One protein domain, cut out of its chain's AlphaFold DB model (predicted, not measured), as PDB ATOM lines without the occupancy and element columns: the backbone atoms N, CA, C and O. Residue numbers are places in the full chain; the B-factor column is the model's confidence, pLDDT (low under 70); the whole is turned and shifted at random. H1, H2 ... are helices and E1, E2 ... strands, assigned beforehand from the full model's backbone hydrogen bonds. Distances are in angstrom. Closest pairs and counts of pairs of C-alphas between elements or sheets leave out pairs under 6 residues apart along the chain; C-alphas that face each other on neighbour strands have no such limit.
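AT A GLANCE: This is residues 2 to 130 of the 255 residues of the protein "Transpeptidase domain-containing protein" of Candidatus Woesebacteria bacterium RIFOXYA1_FULL_43_9 (UniProt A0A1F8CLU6). Two helices crossing near the middle, H4 and H7, make the core; at one end of H4 are the hairpin E2 and E3, the small strand pair E1 and E4, and helix H3, while H5 lies towards the other end. The hairpin tip at Gly 26 and the long loop of residues 81 to 100, which reaches Asp 89, are at opposite extremes of the domain. The printed part has 129 residues with seven named helices and four named strands, in the order H1 E1 E2 E3 H2 E4 H3 H4 H5 H6 H7; the class is mixed, and both two-stranded sheets, E1 - E4 and E2 - E3, are antiparallel. It is compact, with a radius of gyration of the C-alphas of 16.0 A and spans of 46 by 35 by 30 A.

HOW THE PARTS SIT: H1, residues 2 to 5, touches H4, residues 58 to 68, closest at the C-alphas of Gly 3 and Val 68, 5.9 A. E1, residues 15 to 17, is the antiparallel neighbour of E4, residues 45 to 47, with N 15 and O 47 within hydrogen-bond range at 2.8 A. E1 runs on into E2, residues 20 to 25, at 100 degrees. E2 and E3, residues 28 to 33, form a hairpin with N 23 and O 30 at 2.8 A. H2, residues 35 to 40, is close to H4 but not clearly touching, with the C-alphas of Trp 35 and Asp 58 closest at 7.0 A. H3, residues 49 to 55, forms a helical hairpin with H4, the hub, at a shallow tilt of 30 degrees, opposite ways; the C-alphas of Ala 52 and Phe 60 are closest, 6.4 A. H5, residues 70 to 80, only just touches H1, with 3 pairs of C-alphas within 8 A, closest at Ala 2 and Trp 76, 6.2 A. H6, residues 101 to 108, touches no helix. H7, residues 114 to 121, touches H4 at 71 degrees, only just about perpendicular, with the C-alphas of Tyr 62 and Tyr 118 closest at 4.7 A. In H2 to H7 every O i to N i+4 pair is within hydrogen-bond range; H1 is too short for one.

IN THESE COORDINATES: H1 begins at C-alpha 2 (172.285, 123.820, 167.649). E2 measures 16.4 A, E3 16.6 A, and H4 and H5 15.0 A each. H7, 10.7 A, ends at C-alpha 121 (174.210, 133.369, 170.308).

THE WHOLE: The C-alphas of Gly 26 and Asp 89 are the two farthest apart, 49.9 A. The printed part has no cut. The link H5 to H6, 20 residues, is long. No printed residue is under 70 in pLDDT.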
ATOM      1  N   ALA A   2     171.798 124.394 166.383       97.94
ATOM      2  CA  ALA A   2     172.285 123.820 167.649       97.94
ATOM      3  C   ALA A   2     171.186 123.459 168.668       97.94
ATOM      4  O   ALA A   2     171.122 122.321 169.119       97.94
ATOM      5  N   GLY A   3     170.278 124.391 168.979       98.25
ATOM      6  CA  GLY A   3     169.189 124.135 169.929       98.25
ATOM      7  C   GLY A   3     168.174 123.078 169.485       98.25
ATOM      8  O   GLY A   3     167.728 122.284 170.304       98.25
ATOM      9  N   LEU A   4     167.850 123.030 168.190       98.38
ATOM     10  CA  LEU A   4     166.899 122.062 167.632       98.38
ATOM     11  C   LEU A   4     167.509 120.656 167.572       98.38
ATOM     12  O   LEU A   4     166.897 119.687 167.999       98.38
ATOM     13  N   SER A   5     168.742 120.541 167.074       97.94
ATOM     14  CA  SER A   5     169.419 119.248 166.925       97.94
ATOM     15  C   SER A   5     169.763 118.586 168.256       97.94
ATOM     16  O   SER A   5     169.808 117.363 168.322       97.94
ATOM     17  N   ASN A   6     169.987 119.377 169.307       95.50
ATOM     18  CA  ASN A   6     170.235 118.870 170.656       95.50
ATOM     19  C   ASN A   6     168.948 118.672 171.477       95.50
ATOM     20  O   ASN A   6     169.030 118.347 172.658       95.50
ATOM     21  N   GLY A   7     167.765 118.890 170.888       97.12
ATOM     22  CA  GLY A   7     166.480 118.745 171.580       97.12
ATOM     23  C   GLY A   7     166.262 119.748 172.718       97.12
ATOM     24  O   GLY A   7     165.403 119.529 173.566       97.12
ATOM     25  N   VAL A   8     167.031 120.843 172.754       98.19
ATOM     26  CA  VAL A   8     166.861 121.925 173.739       98.19
ATOM     27  C   VAL A   8     165.542 122.654 173.493       98.19
ATOM     28  O   VAL A   8     164.886 123.076 174.444       98.19
ATOM     29  N   ILE A   9     165.168 122.789 172.219       98.38
ATOM     30  CA  ILE A   9     163.880 123.301 171.748       98.38
ATOM     31  C   ILE A   9     163.378 122.445 170.581       98.38
ATOM     32  O   ILE A   9     164.161 121.765 169.915       98.38
ATOM     33  N   ASP A  10     162.094 122.563 170.278       97.44
ATOM     34  CA  ASP A  10     161.470 122.119 169.031       97.44
ATOM     35  C   ASP A  10     160.760 123.295 168.320       97.44
ATOM     36  O   ASP A  10     160.818 124.441 168.772       97.44
ATOM     37  N   GLU A  11     160.102 123.036 167.182       95.75
ATOM     38  CA  GLU A  11     159.366 124.063 166.416       95.75
ATOM     39  C   GLU A  11     158.188 124.680 167.206       95.75
ATOM     40  O   GLU A  11     157.776 125.807 166.921       95.75
ATOM     41  N   ASN A  12     157.670 123.974 168.216       96.94
ATOM     42  CA  ASN A  12     156.508 124.377 169.011       96.94
ATOM     43  C   ASN A  12     156.887 125.020 170.348       96.94
ATOM     44  O   ASN A  12     156.010 125.499 171.062       96.94
ATOM     45  N   THR A  13     158.170 125.028 170.706       98.25
ATOM     46  CA  THR A  13     158.641 125.612 171.957       98.25
ATOM     47  C   THR A  13     158.370 127.111 171.950       98.25
ATOM     48  O   THR A  13     158.850 127.836 171.076       98.25
ATOM     49  N   LEU A  14     157.599 127.564 172.938       98.31
ATOM     50  CA  LEU A  14     157.187 128.954 173.086       98.31
ATOM     51  C   LEU A  14     158.107 129.694 174.057       98.31
ATOM     52  O   LEU A  14     158.555 129.149 175.067       98.31
ATOM     53  N   TYR A  15     158.359 130.955 173.743       98.38
ATOM     54  CA  TYR A  15     159.117 131.905 174.539       98.38
ATOM     55  C   TYR A  15     158.352 133.225 174.575       98.38
ATOM     56  O   TYR A  15     157.875 133.687 173.541       98.38
ATOM     57  N   ASN A  16     158.236 133.837 175.751       98.38
ATOM     58  CA  ASN A  16     157.570 135.125 175.901       98.38
ATOM     59  C   ASN A  16     158.601 136.259 175.882       98.38
ATOM     60  O   ASN A  16     159.246 136.523 176.897       98.38
ATOM     61  N   ASP A  17     158.745 136.932 174.741       98.25
ATOM     62  CA  ASP A  17     159.596 138.112 174.626       98.25
ATOM     63  C   ASP A  17     158.963 139.306 175.342       98.25
ATOM     64  O   ASP A  17     157.914 139.813 174.940       98.25
ATOM     65  N   GLN A  18     159.646 139.778 176.382       97.69
ATOM     66  CA  GLN A  18     159.301 140.990 177.131       97.69
ATOM     67  C   GLN A  18     160.156 142.199 176.722       97.69
ATOM     68  O   GLN A  18     160.064 143.258 177.341       97.69
ATOM     69  N   GLY A  19     161.001 142.049 175.699       97.62
ATOM     70  CA  GLY A  19     161.885 143.092 175.193       97.62
ATOM     71  C   GLY A  19     163.272 143.126 175.837       97.62
ATOM     72  O   GLY A  19     164.162 143.784 175.304       97.62
ATOM     73  N   PHE A  20     163.496 142.410 176.942       97.94
ATOM     74  CA  PHE A  20     164.805 142.296 177.590       97.94
ATOM     75  C   PHE A  20     164.916 141.034 178.462       97.94
ATOM     76  O   PHE A  20     163.911 140.468 178.885       97.94
ATOM     77  N   ILE A  21     166.150 140.632 178.779       97.00
ATOM     78  CA  ILE A  21     166.484 139.652 179.824       97.00
ATOM     79  C   ILE A  21     167.357 140.336 180.876       97.00
ATOM     80  O   ILE A  21     168.310 141.036 180.536       97.00
ATOM     81  N   SER A  22     167.061 140.116 182.160       95.25
ATOM     82  CA  SER A  22     167.893 140.586 183.272       95.25
ATOM     83  C   SER A  22     168.494 139.422 184.050       95.25
ATOM     84  O   SER A  22     167.772 138.570 184.560       95.25
ATOM     85  N   ILE A  23     169.814 139.446 184.228       92.62
ATOM     86  CA  ILE A  23     170.549 138.473 185.037       92.62
ATOM     87  C   ILE A  23     171.056 139.162 186.299       92.62
ATOM     88  O   ILE A  23     171.672 140.228 186.235       92.62
ATOM     89  N   LYS A  24     170.849 138.528 187.455       91.31
ATOM     90  CA  LYS A  24     171.506 138.913 188.709       91.31
ATOM     91  C   LYS A  24     172.686 137.988 188.966       91.31
ATOM     92  O   LYS A  24     172.544 136.772 188.942       91.31
ATOM     93  N   SER A  25     173.840 138.575 189.247       87.44
ATOM     94  CA  SER A  25     175.067 137.859 189.588       87.44
ATOM     95  C   SER A  25     175.705 138.457 190.842       87.44
ATOM     96  O   SER A  25     175.298 139.522 191.309       87.44
ATOM     97  N   GLY A  26     176.764 137.819 191.351       88.81
ATOM     98  CA  GLY A  26     177.592 138.394 192.419       88.81
ATOM     99  C   GLY A  26     178.270 139.723 192.047       88.81
ATOM    100  O   GLY A  26     178.763 140.412 192.932       88.81
ATOM    101  N   TYR A  27     178.270 140.097 190.762       86.56
ATOM    102  CA  TYR A  27     178.846 141.342 190.242       86.56
ATOM    103  C   TYR A  27     177.803 142.436 189.970       86.56
ATOM    104  O   TYR A  27     178.164 143.522 189.527       86.56
ATOM    105  N   GLY A  28     176.517 142.168 190.222       91.38
ATOM    106  CA  GLY A  28     175.421 143.105 189.979       91.38
ATOM    107  C   GLY A  28     174.343 142.554 189.047       91.38
ATOM    108  O   GLY A  28     174.331 141.368 188.702       91.38
ATOM    109  N   GLN A  29     173.410 143.434 188.676       94.38
ATOM    110  CA  GLN A  29     172.331 143.147 187.734       94.38
ATOM    111  C   GLN A  29     172.695 143.677 186.345       94.38
ATOM    112  O   GLN A  29     173.006 144.857 186.197       94.38
ATOM    113  N   PHE A  30     172.615 142.808 185.343       95.62
ATOM    114  CA  PHE A  30     172.891 143.114 183.942       95.62
ATOM    115  C   PHE A  30     171.624 142.892 183.122       95.62
ATOM    116  O   PHE A  30     170.892 141.936 183.379       95.62
ATOM    117  N   THR A  31     171.370 143.760 182.144       96.56
ATOM    118  CA  THR A  31     170.189 143.685 181.278       96.56
ATOM    119  C   THR A  31     170.618 143.663 179.817       96.56
ATOM    120  O   THR A  31     171.435 144.484 179.405       96.56
ATOM    121  N   TYR A  32     170.044 142.738 179.053       96.88
ATOM    122  CA  TYR A  32     170.270 142.545 177.624       96.88
ATOM    123  C   TYR A  32     168.955 142.781 176.892       96.88
ATOM    124  O   TYR A  32     167.969 142.095 177.161       96.88
ATOM    125  N   ASN A  33     168.930 143.762 175.995       97.38
ATOM    126  CA  ASN A  33     167.703 144.187 175.326       97.38
ATOM    127  C   ASN A  33     167.533 143.504 173.964       97.38
ATOM    128  O   ASN A  33     168.512 143.146 173.310       97.38
ATOM    129  N   ASN A  34     166.279 143.389 173.535       97.69
ATOM    130  CA  ASN A  34     165.873 143.135 172.157       97.69
ATOM    131  C   ASN A  34     165.936 144.446 171.349       97.69
ATOM    132  O   ASN A  34     165.607 145.526 171.867       97.69
ATOM    133  N   TRP A  35     166.294 144.374 170.066       95.19
ATOM    134  CA  TRP A  35     166.331 145.534 169.169       95.19
ATOM    135  C   TRP A  35     164.962 146.216 169.054       95.19
ATOM    136  O   TRP A  35     164.886 147.445 169.074       95.19
ATOM    137  N   TYR A  36     163.878 145.432 168.989       96.56
ATOM    138  CA  TYR A  36     162.522 145.958 168.816       96.56
ATOM    139  C   TYR A  36     162.082 146.786 170.030       96.56
ATOM    140  O   TYR A  36     161.477 147.851 169.887       96.56
ATOM    141  N   PHE A  37     162.486 146.353 171.225       97.19
ATOM    142  CA  PHE A  37     162.273 147.097 172.459       97.19
ATOM    143  C   PHE A  37     163.124 148.365 172.509       97.19
ATOM    144  O   PHE A  37     162.611 149.447 172.777       97.19
ATOM    145  N   THR A  38     164.413 148.255 172.186       94.88
ATOM    146  CA  THR A  38     165.346 149.390 172.241       94.88
ATOM    147  C   THR A  38     164.951 150.507 171.272       94.88
ATOM    148  O   THR A  38     165.019 151.680 171.624       94.88
ATOM    149  N   GLN A  39     164.534 150.153 170.054       93.44
ATOM    150  CA  GLN A  39     164.240 151.127 169.002       93.44
ATOM    151  C   GLN A  39     162.791 151.628 169.025       93.44
ATOM    152  O   GLN A  39     162.547 152.782 168.679       93.44
ATOM    153  N   TYR A  40     161.831 150.783 169.419       95.38
ATOM    154  CA  TYR A  40     160.400 151.084 169.275       95.38
ATOM    155  C   TYR A  40     159.595 150.913 170.569       95.38
ATOM    156  O   TYR A  40     158.388 151.148 170.563       95.38
ATOM    157  N   GLY A  41     160.215 150.481 171.672       95.88
ATOM    158  CA  GLY A  41     159.508 150.105 172.902       95.88
ATOM    159  C   GLY A  41     158.608 148.875 172.737       95.88
ATOM    160  O   GLY A  41     157.744 148.630 173.578       95.88
ATOM    161  N   GLY A  42     158.768 148.133 171.637       95.94
ATOM    162  CA  GLY A  42     157.929 146.998 171.279       95.94
ATOM    163  C   GLY A  42     158.388 145.683 171.906       95.94
ATOM    164  O   GLY A  42     159.548 145.517 172.274       95.94
ATOM    165  N   VAL A  43     157.463 144.729 171.987       97.69
ATOM    166  CA  VAL A  43     157.718 143.349 172.423       97.69
ATOM    167  C   VAL A  43     157.053 142.381 171.449       97.69
ATOM    168  O   VAL A  43     156.019 142.710 170.863       97.69
ATOM    169  N   GLU A  44     157.631 141.198 171.257       97.25
ATOM    170  CA  GLU A  44     157.061 140.186 170.357       97.25
ATOM    171  C   GLU A  44     155.982 139.315 171.023       97.25
ATOM    172  O   GLU A  44     155.177 138.695 170.311       97.25
ATOM    173  N   GLY A  45     155.945 139.293 172.363       97.62
ATOM    174  CA  GLY A  45     155.069 138.429 173.152       97.62
ATOM    175  C   GLY A  45     155.449 136.957 173.006       97.62
ATOM    176  O   GLY A  45     156.620 136.616 172.844       97.62
ATOM    177  N   GLU A  46     154.455 136.074 173.051       98.25
ATOM    178  CA  GLU A  46     154.672 134.640 172.875       98.25
ATOM    179  C   GLU A  46     155.039 134.306 171.420       98.25
ATOM    180  O   GLU A  46     154.279 134.566 170.481       98.25
ATOM    181  N   ILE A  47     156.233 133.743 171.228       98.44
ATOM    182  CA  ILE A  47     156.805 133.390 169.928       98.44
ATOM    183  C   ILE A  47     157.485 132.021 169.974       98.44
ATOM    184  O   ILE A  47     157.977 131.595 171.014       98.44
ATOM    185  N   ASN A  48     157.566 131.353 168.824       98.50
ATOM    186  CA  ASN A  48     158.401 130.166 168.635       98.50
ATOM    187  C   ASN A  48     159.669 130.498 167.827       98.50
ATOM    188  O   ASN A  48     159.849 131.626 167.361       98.50
ATOM    189  N   VAL A  49     160.527 129.500 167.597       98.62
ATOM    190  CA  VAL A  49     161.788 129.667 166.848       98.62
ATOM    191  C   VAL A  49     161.591 130.196 165.422       98.62
ATOM    192  O   VAL A  49     162.421 130.956 164.928       98.62
ATOM    193  N   VAL A  50     160.483 129.840 164.762       98.62
ATOM    194  CA  VAL A  50     160.176 130.306 163.402       98.62
ATOM    195  C   VAL A  50     159.923 131.813 163.413       98.62
ATOM    196  O   VAL A  50     160.553 132.542 162.645       98.62
ATOM    197  N   LYS A  51     159.071 132.303 164.326       98.56
ATOM    198  CA  LYS A  51     158.825 133.745 164.474       98.56
ATOM    199  C   LYS A  51     160.057 134.482 165.015       98.56
ATOM    200  O   LYS A  51     160.349 135.568 164.525       98.56
ATOM    201  N   ALA A  52     160.816 133.886 165.934       98.62
ATOM    202  CA  ALA A  52     162.057 134.469 166.448       98.62
ATOM    203  C   ALA A  52     163.106 134.680 165.344       98.62
ATOM    204  O   ALA A  52     163.736 135.735 165.290       98.62
ATOM    205  N   LEU A  53     163.257 133.726 164.415       98.62
ATOM    206  CA  LEU A  53     164.099 133.893 163.225       98.62
ATOM    207  C   LEU A  53     163.561 134.999 162.304       98.62
ATOM    208  O   LEU A  53     164.332 135.868 161.898       98.62
ATOM    209  N   ALA A  54     162.251 134.991 162.025       98.56
ATOM    210  CA  ALA A  54     161.584 135.949 161.139       98.56
ATOM    211  C   ALA A  54     161.691 137.405 161.626       98.56
ATOM    212  O   ALA A  54     161.882 138.324 160.826       98.56
ATOM    213  N   ARG A  55     161.572 137.603 162.942       98.06
ATOM    214  CA  ARG A  55     161.599 138.902 163.629       98.06
ATOM    215  C   ARG A  55     162.966 139.250 164.210       98.06
ATOM    216  O   ARG A  55     163.143 140.340 164.744       98.06
ATOM    217  N   SER A  56     163.943 138.352 164.065       97.19
ATOM    218  CA  SER A  56     165.291 138.502 164.613       97.19
ATOM    219  C   SER A  56     165.273 138.853 166.107       97.19
ATOM    220  O   SER A  56     165.895 139.825 166.514       97.19
ATOM    221  N   THR A  57     164.496 138.118 166.904       98.50
ATOM    222  CA  THR A  57     164.248 138.438 168.319       98.50
ATOM    223  C   THR A  57     165.438 138.050 169.194       98.50
ATOM    224  O   THR A  57     165.651 136.864 169.442       98.50
ATOM    225  N   ASP A  58     166.192 139.028 169.701       98.44
ATOM    226  CA  ASP A  58     167.468 138.767 170.387       98.44
ATOM    227  C   ASP A  58     167.287 137.967 171.683       98.44
ATOM    228  O   ASP A  58     168.015 137.015 171.950       98.44
ATOM    229  N   THR A  59     166.261 138.303 172.463       98.50
ATOM    230  CA  THR A  59     165.950 137.685 173.763       98.50
ATOM    231  C   THR A  59     165.649 136.191 173.652       98.50
ATOM    232  O   THR A  59     166.089 135.416 174.501       98.50
ATOM    233  N   PHE A  60     165.011 135.755 172.561       98.75
ATOM    234  CA  PHE A  60     164.840 134.333 172.261       98.75
ATOM    235  C   PHE A  60     166.196 133.630 172.104       98.75
ATOM    236  O   PHE A  60     166.398 132.534 172.623       98.75
ATOM    237  N   PHE A  61     167.139 134.249 171.387       98.75
ATOM    238  CA  PHE A  61     168.456 133.662 171.137       98.75
ATOM    239  C   PHE A  61     169.404 133.788 172.332       98.75
ATOM    240  O   PHE A  61     170.250 132.914 172.500       98.75
ATOM    241  N   TYR A  62     169.229 134.780 173.208       98.56
ATOM    242  CA  TYR A  62     169.895 134.819 174.512       98.56
ATOM    243  C   TYR A  62     169.474 133.627 175.387       98.56
ATOM    244  O   TYR A  62     170.344 132.875 175.828       98.56
ATOM    245  N   ASP A  63     168.161 133.398 175.564       98.44
ATOM    246  CA  ASP A  63     167.625 132.241 176.311       98.44
ATOM    247  C   ASP A  63     168.094 130.918 175.698       98.44
ATOM    248  O   ASP A  63     168.610 130.032 176.385       98.44
ATOM    249  N   LEU A  64     167.983 130.797 174.373       98.62
ATOM    250  CA  LEU A  64     168.419 129.595 173.680       98.62
ATOM    251  C   LEU A  64     169.928 129.370 173.834       98.62
ATOM    252  O   LEU A  64     170.354 128.241 174.066       98.62
ATOM    253  N   GLY A  65     170.731 130.426 173.710       98.38
ATOM    254  CA  GLY A  65     172.180 130.379 173.881       98.38
ATOM    255  C   GLY A  65     172.588 129.940 175.283       98.38
ATOM    256  O   GLY A  65     173.502 129.127 175.419       98.38
ATOM    257  N   GLU A  66     171.881 130.406 176.315       97.94
ATOM    258  CA  GLU A  66     172.058 129.943 177.697       97.94
ATOM    259  C   GLU A  66     171.830 128.442 177.830       97.94
ATOM    260  O   GLU A  66     172.680 127.723 178.354       97.94
ATOM    261  N   ARG A  67     170.677 127.981 177.337       98.31
ATOM    262  CA  ARG A  67     170.216 126.599 177.492       98.31
ATOM    263  C   ARG A  67     171.044 125.616 176.675       98.31
ATOM    264  O   ARG A  67     171.227 124.481 177.101       98.31
ATOM    265  N   VAL A  68     171.528 126.041 175.508       98.50
ATOM    266  CA  VAL A  68     172.458 125.262 174.676       98.50
ATOM    267  C   VAL A  68     173.853 125.240 175.303       98.50
ATOM    268  O   VAL A  68     174.493 124.191 175.328       98.50
ATOM    269  N   GLY A  69     174.314 126.374 175.833       98.31
ATOM    270  CA  GLY A  69     175.634 126.519 176.435       98.31
ATOM    271  C   GLY A  69     176.758 126.718 175.413       98.31
ATOM    272  O   GLY A  69     176.701 126.253 174.272       98.31
ATOM    273  N   ILE A  70     177.817 127.419 175.833       98.25
ATOM    274  CA  ILE A  70     178.915 127.816 174.939       98.25
ATOM    275  C   ILE A  70     179.669 126.627 174.339       98.25
ATOM    276  O   ILE A  70     180.027 126.671 173.167       98.25
ATOM    277  N   ASP A  71     179.862 125.544 175.091       97.75
ATOM    278  CA  ASP A  71     180.601 124.374 174.600       97.75
ATOM    279  C   ASP A  71     179.894 123.709 173.415       97.75
ATOM    280  O   ASP A  71     180.533 123.220 172.485       97.75
ATOM    281  N   GLU A  72     178.562 123.693 173.427       98.31
ATOM    282  CA  GLU A  72     177.779 123.124 172.340       98.31
ATOM    283  C   GLU A  72     177.671 124.098 171.159       98.31
ATOM    284  O   GLU A  72     177.764 123.675 170.006       98.31
ATOM    285  N   LEU A  73     177.577 125.407 171.419       98.38
ATOM    286  CA  LEU A  73     177.682 126.429 170.371       98.38
ATOM    287  C   LEU A  73     179.036 126.361 169.641       98.38
ATOM    288  O   LEU A  73     179.056 126.414 168.413       98.38
ATOM    289  N   ASP A  74     180.143 126.173 170.364       97.62
ATOM    290  CA  ASP A  74     181.496 126.018 169.806       97.62
ATOM    291  C   ASP A  74     181.615 124.758 168.927       97.62
ATOM    292  O   ASP A  74     182.141 124.816 167.811       97.62
ATOM    293  N   LYS A  75     181.052 123.620 169.361       97.94
ATOM    294  CA  LYS A  75     180.989 122.407 168.522       97.94
ATOM    295  C   LYS A  75     180.197 122.639 167.240       97.94
ATOM    296  O   LYS A  75     180.624 122.200 166.170       97.94
ATOM    297  N   TRP A  76     179.061 123.327 167.327       98.19
ATOM    298  CA  TRP A  76     178.256 123.657 166.152       98.19
ATOM    299  C   TRP A  76     178.960 124.640 165.221       98.19
ATOM    300  O   TRP A  76     178.899 124.450 164.008       98.19
ATOM    301  N   ALA A  77     179.671 125.632 165.756       97.69
ATOM    302  CA  ALA A  77     180.482 126.548 164.962       97.69
ATOM    303  C   ALA A  77     181.536 125.795 164.136       97.69
ATOM    304  O   ALA A  77     181.613 125.991 162.922       97.69
ATOM    305  N   LYS A  78     182.255 124.851 164.756       96.94
ATOM    306  CA  LYS A  78     183.223 123.970 164.076       96.94
ATOM    307  C   LYS A  78     182.571 123.070 163.034       96.94
ATOM    308  O   LYS A  78     183.046 122.980 161.901       96.94
ATOM    309  N   LYS A  79     181.452 122.429 163.393       97.25
ATOM    310  CA  LYS A  79     180.674 121.569 162.485       97.25
ATOM    311  C   LYS A  79     180.231 122.337 161.234       97.25
ATOM    312  O   LYS A  79     180.334 121.823 160.124       97.25
ATOM    313  N   LEU A  80     179.795 123.583 161.404       97.38
ATOM    314  CA  LEU A  80     179.374 124.468 160.317       97.38
ATOM    315  C   LEU A  80     180.553 125.121 159.571       97.38
ATOM    316  O   LEU A  80     180.341 125.702 158.511       97.38
ATOM    317  N   GLY A  81     181.789 124.992 160.068       96.44
ATOM    318  CA  GLY A  81     182.989 125.583 159.468       96.44
ATOM    319  C   GLY A  81     183.089 127.100 159.649       96.44
ATOM    320  O   GLY A  81     183.561 127.788 158.750       96.44
ATOM    321  N   LEU A  82     182.603 127.638 160.772       96.94
ATOM    322  CA  LEU A  82     182.607 129.084 161.028       96.94
ATOM    323  C   LEU A  82     183.985 129.617 161.446       96.94
ATOM    324  O   LEU A  82     184.283 130.783 161.217       96.94
ATOM    325  N   ASP A  83     184.824 128.764 162.029       93.44
ATOM    326  CA  ASP A  83     186.149 129.094 162.566       93.44
ATOM    327  C   ASP A  83     187.309 128.612 161.675       93.44
ATOM    328  O   ASP A  83     188.482 128.711 162.035       93.44
ATOM    329  N   THR A  84     186.995 128.063 160.502       92.50
ATOM    330  CA  THR A  84     187.972 127.470 159.585       92.50
ATOM    331  C   THR A  84     187.832 128.062 158.181       92.50
ATOM    332  O   THR A  84     186.722 128.392 157.765       92.50
ATOM    333  N   PRO A  85     188.941 128.227 157.433       94.31
ATOM    334  CA  PRO A  85     188.874 128.600 156.022       94.31
ATOM    335  C   PRO A  85     187.984 127.629 155.234       94.31
ATOM    336  O   PRO A  85     188.041 126.415 155.441       94.31
ATOM    337  N   SER A  86     187.184 128.144 154.301       93.50
ATOM    338  CA  SER A  86     186.270 127.340 153.483       93.50
ATOM    339  C   SER A  86     186.974 126.506 152.406       93.50
ATOM    340  O   SER A  86     186.384 125.579 151.831       93.50
ATOM    341  N   GLY A  87     188.240 126.816 152.118       93.06
ATOM    342  CA  GLY A  87     189.039 126.138 151.105       93.06
ATOM    343  C   GLY A  87     188.763 126.646 149.692       93.06
ATOM    344  O   GLY A  87     188.950 125.887 148.727       93.06
ATOM    345  N   ILE A  88     188.313 127.899 149.562       96.06
ATOM    346  CA  ILE A  88     188.193 128.550 148.257       96.06
ATOM    347  C   ILE A  88     189.549 128.535 147.545       96.06
ATOM    348  O   ILE A  88     190.607 128.650 148.155       96.06
ATOM    349  N   ASP A  89     189.535 128.351 146.233       94.75
ATOM    350  CA  ASP A  89     190.712 128.380 145.357       94.75
ATOM    351  C   ASP A  89     191.186 129.816 145.063       94.75
ATOM    352  O   ASP A  89     191.593 130.135 143.946       94.75
ATOM    353  N   LEU A  90     191.162 130.675 146.085       94.25
ATOM    354  CA  LEU A  90     191.689 132.036 146.064       94.25
ATOM    355  C   LEU A  90     192.675 132.234 147.226       94.25
ATOM    356  O   LEU A  90     192.454 131.716 148.321       94.25
ATOM    357  N   PRO A  91     193.774 132.978 147.015       94.38
ATOM    358  CA  PRO A  91     194.717 133.283 148.081       94.38
ATOM    359  C   PRO A  91     194.123 134.277 149.091       94.38
ATOM    360  O   PRO A  91     193.253 135.075 148.755       94.38
ATOM    361  N   GLY A  92     194.662 134.276 150.314       91.81
ATOM    362  CA  GLY A  92     194.325 135.272 151.339       91.81
ATOM    363  C   GLY A  92     193.054 134.983 152.139       91.81
ATOM    364  O   GLY A  92     192.611 135.849 152.886       91.81
ATOM    365  N   GLU A  93     192.476 133.786 152.011       94.38
ATOM    366  CA  GLU A  93     191.368 133.369 152.869       94.38
ATOM    367  C   GLU A  93     191.814 133.273 154.336       94.38
ATOM    368  O   GLU A  93     192.827 132.648 154.661       94.38
ATOM    369  N   VAL A  94     191.015 133.864 155.219       92.38
ATOM    370  CA  VAL A  94     191.158 133.758 156.671       92.38
ATOM    371  C   VAL A  94     189.960 133.006 157.243       92.38
ATOM    372  O   VAL A  94     188.839 133.134 156.749       92.38
ATOM    373  N   GLY A  95     190.205 132.194 158.272       91.94
ATOM    374  CA  GLY A  95     189.124 131.592 159.051       91.94
ATOM    375  C   GLY A  95     188.380 132.663 159.846       91.94
ATOM    376  O   GLY A  95     188.948 133.711 160.155       91.94
ATOM    377  N   GLY A  96     187.116 132.397 160.167       94.81
ATOM    378  CA  GLY A  96     186.393 133.216 161.132       94.81
ATOM    379  C   GLY A  96     186.806 132.906 162.573       94.81
ATOM    380  O   GLY A  96     187.668 132.068 162.840       94.81
ATOM    381  N   LEU A  97     186.143 133.569 163.511       96.94
ATOM    382  CA  LEU A  97     186.276 133.383 164.943       96.94
ATOM    383  C   LEU A  97     184.884 133.232 165.555       96.94
ATOM    384  O   LEU A  97     184.043 134.124 165.462       96.94
ATOM    385  N   VAL A  98     184.674 132.110 166.241       97.56
ATOM    386  CA  VAL A  98     183.614 131.975 167.240       97.56
ATOM    387  C   VAL A  98     184.310 131.790 168.592       97.56
ATOM    388  O   VAL A  98     185.002 130.789 168.784       97.56
ATOM    389  N   PRO A  99     184.213 132.765 169.509       97.38
ATOM    390  CA  PRO A  99     184.984 132.767 170.743       97.38
ATOM    391  C   PRO A  99     184.443 131.713 171.716       97.38
ATOM    392  O   PRO A  99     183.241 131.477 171.802       97.38
ATOM    393  N   ASN A 100     185.336 131.120 172.504       97.19
ATOM    394  CA  ASN A 100     185.006 130.189 173.585       97.19
ATOM    395  C   ASN A 100     185.851 130.518 174.838       97.19
ATOM    396  O   ASN A 100     186.746 131.371 174.761       97.19
ATOM    397  N   PRO A 101     185.601 129.879 176.001       98.31
ATOM    398  CA  PRO A 101     186.316 130.201 177.237       98.31
ATOM    399  C   PRO A 101     187.842 130.103 177.114       98.31
ATOM    400  O   PRO A 101     188.547 130.998 177.578       98.31
ATOM    401  N   LEU A 102     188.347 129.068 176.430       97.44
ATOM    402  CA  LEU A 102     189.785 128.852 176.236       97.44
ATOM    403  C   LEU A 102     190.414 129.945 175.369       97.44
ATOM    404  O   LEU A 102     191.486 130.456 175.691       97.44
ATOM    405  N   TRP A 103     189.751 130.320 174.272       97.56
ATOM    406  CA  TRP A 103     190.201 131.416 173.418       97.56
ATOM    407  C   TRP A 103     190.249 132.733 174.194       97.56
ATOM    408  O   TRP A 103     191.232 133.468 174.087       97.56
ATOM    409  N   LYS A 104     189.219 133.013 174.998       97.88
ATOM    410  CA  LYS A 104     189.098 134.276 175.727       97.88
ATOM    411  C   LYS A 104     190.163 134.410 176.812       97.88
ATOM    412  O   LYS A 104     190.823 135.446 176.896       97.88
ATOM    413  N   GLU A 105     190.389 133.352 177.584       97.94
ATOM    414  CA  GLU A 105     191.448 133.322 178.595       97.94
ATOM    415  C   GLU A 105     192.828 133.484 177.948       97.94
ATOM    416  O   GLU A 105     193.616 134.327 178.370       97.94
ATOM    417  N   LYS A 106     193.106 132.743 176.869       97.94
ATOM    418  CA  LYS A 106     194.402 132.792 176.181       97.94
ATOM    419  C   LYS A 106     194.687 134.145 175.521       97.94
ATOM    420  O   LYS A 106     195.829 134.594 175.538       97.94
ATOM    421  N   THR A 107     193.682 134.750 174.894       97.38
ATOM    422  CA  THR A 107     193.860 135.934 174.035       97.38
ATOM    423  C   THR A 107     193.687 137.234 174.810       97.38
ATOM    424  O   THR A 107     194.413 138.194 174.564       97.38
ATOM    425  N   LYS A 108     192.741 137.267 175.756       97.50
ATOM    426  CA  LYS A 108     192.390 138.474 176.516       97.50
ATOM    427  C   LYS A 108     192.760 138.402 177.997       97.50
ATOM    428  O   LYS A 108     192.733 139.426 178.666       97.50
ATOM    429  N   GLY A 109     193.099 137.224 178.530       97.62
ATOM    430  CA  GLY A 109     193.336 137.053 179.969       97.62
ATOM    431  C   GLY A 109     192.065 137.205 180.811       97.62
ATOM    432  O   GLY A 109     192.139 137.469 182.011       97.62
ATOM    433  N   GLU A 110     190.892 137.073 180.191       96.94
ATOM    434  CA  GLU A 110     189.596 137.315 180.821       96.94
ATOM    435  C   GLU A 110     188.820 136.021 181.064       96.94
ATOM    436  O   GLU A 110     188.863 135.082 180.268       96.94
ATOM    437  N   LYS A 111     188.014 136.009 182.132       96.12
ATOM    438  CA  LYS A 111     187.061 134.926 182.398       96.12
ATOM    439  C   LYS A 111     185.884 134.961 181.416       96.12
ATOM    440  O   LYS A 111     185.482 136.022 180.924       96.12
ATOM    441  N   TRP A 112     185.302 133.787 181.180       97.12
ATOM    442  CA  TRP A 112     184.036 133.651 180.467       97.12
ATOM    443  C   TRP A 112     182.855 133.906 181.406       97.12
ATOM    444  O   TRP A 112     182.788 133.333 182.493       97.12
ATOM    445  N   PHE A 113     181.914 134.740 180.973       95.56
ATOM    446  CA  PHE A 113     180.661 135.001 181.676       95.56
ATOM    447  C   PHE A 113     179.472 134.674 180.774       95.56
ATOM    448  O   PHE A 113     179.602 134.650 179.553       95.56
ATOM    449  N   LEU A 114     178.290 134.479 181.363       96.00
ATOM    450  CA  LEU A 114     177.064 134.173 180.616       96.00
ATOM    451  C   LEU A 114     176.758 135.205 179.515       96.00
ATOM    452  O   LEU A 114     176.374 134.833 178.411       96.00
ATOM    453  N   GLY A 115     177.037 136.486 179.771       96.06
ATOM    454  CA  GLY A 115     176.915 137.539 178.764       96.06
ATOM    455  C   GLY A 115     177.738 137.292 177.495       96.06
ATOM    456  O   GLY A 115     177.301 137.648 176.407       96.06
ATOM    457  N   ASN A 116     178.897 136.630 177.598       97.12
ATOM    458  CA  ASN A 116     179.672 136.243 176.418       97.12
ATOM    459  C   ASN A 116     178.912 135.215 175.571       97.12
ATOM    460  O   ASN A 116     178.882 135.341 174.352       97.12
ATOM    461  N   THR A 117     178.236 134.252 176.204       98.31
ATOM    462  CA  THR A 117     177.375 133.289 175.504       98.31
ATOM    463  C   THR A 117     176.194 133.980 174.820       98.31
ATOM    464  O   THR A 117     175.867 133.627 173.691       98.31
ATOM    465  N   TYR A 118     175.586 134.991 175.453       98.06
ATOM    466  CA  TYR A 118     174.496 135.767 174.845       98.06
ATOM    467  C   TYR A 118     174.945 136.483 173.573       98.06
ATOM    468  O   TYR A 118     174.271 136.384 172.551       98.06
ATOM    469  N   HIS A 119     176.106 137.144 173.610       97.31
ATOM    470  CA  HIS A 119     176.671 137.792 172.427       97.31
ATOM    471  C   HIS A 119     176.966 136.783 171.312       97.31
ATOM    472  O   HIS A 119     176.543 136.999 170.177       97.31
ATOM    473  N   VAL A 120     177.588 135.640 171.631       98.12
ATOM    474  CA  VAL A 120     177.841 134.574 170.645       98.12
ATOM    475  C   VAL A 120     176.545 134.078 170.005       98.12
ATOM    476  O   VAL A 120     176.498 133.884 168.792       98.12
ATOM    477  N   ALA A 121     175.480 133.906 170.791       98.06
ATOM    478  CA  ALA A 121     174.210 133.369 170.308       98.06
ATOM    479  C   ALA A 121     173.510 134.259 169.266       98.06
ATOM    480  O   ALA A 121     172.758 133.740 168.440       98.06
ATOM    481  N   ILE A 122     173.785 135.568 169.269       97.81
ATOM    482  CA  ILE A 122     173.285 136.521 168.264       97.81
ATOM    483  C   ILE A 122     174.358 136.970 167.258       97.81
ATOM    484  O   ILE A 122     174.096 137.845 166.436       97.81
ATOM    485  N   GLY A 123     175.555 136.378 167.301       96.75
ATOM    486  CA  GLY A 123     176.654 136.703 166.388       96.75
ATOM    487  C   GLY A 123     177.326 138.056 166.648       96.75
ATOM    488  O   GLY A 123     177.793 138.677 165.700       96.75
ATOM    489  N   GLN A 124     177.351 138.514 167.901       95.81
ATOM    490  CA  GLN A 124     177.992 139.761 168.343       95.81
ATOM    491  C   GLN A 124     179.163 139.483 169.303       95.81
ATOM    492  O   GLN A 124     179.496 138.334 169.614       95.81
ATOM    493  N   GLY A 125     179.759 140.552 169.836       94.62
ATOM    494  CA  GLY A 125     180.886 140.480 170.758       94.62
ATOM    495  C   GLY A 125     182.170 140.151 170.008       94.62
ATOM    496  O   GLY A 125     182.564 140.884 169.114       94.62
ATOM    497  N   ASP A 126     182.807 139.039 170.364       96.00
ATOM    498  CA  ASP A 126     184.075 138.608 169.757       96.00
ATOM    499  C   ASP A 126     183.884 137.658 168.558       96.00
ATOM    500  O   ASP A 126     184.813 136.958 168.164       96.00
ATOM    501  N   VAL A 127     182.665 137.564 168.017       97.31
ATOM    502  CA  VAL A 127     182.387 136.785 166.802       97.31
ATOM    503  C   VAL A 127     182.845 137.578 165.579       97.31
ATOM    504  O   VAL A 127     182.377 138.688 165.350       97.31
ATOM    505  N   GLU A 128     183.697 136.981 164.748       95.75
ATOM    506  CA  GLU A 128     184.189 137.595 163.510       95.75
ATOM    507  C   GLU A 128     184.027 136.609 162.353       95.75
ATOM    508  O   GLU A 128     184.662 135.559 162.330       95.75
ATOM    509  N   LEU A 129     183.177 136.915 161.371       96.62
ATOM    510  CA  LEU A 129     182.932 136.030 160.228       96.62
ATOM    511  C   LEU A 129     183.089 136.789 158.912       96.62
ATOM    512  O   LEU A 129     182.604 137.909 158.761       96.62
ATOM    513  N   SER A 130     183.719 136.151 157.925       96.00
ATOM    514  CA  SER A 130     183.807 136.711 156.574       96.00
ATOM    515  C   SER A 130     182.464 136.594 155.828       96.00
ATOM    516  O   SER A 130     181.677 135.678 156.107       96.00
TER     517      SER A 130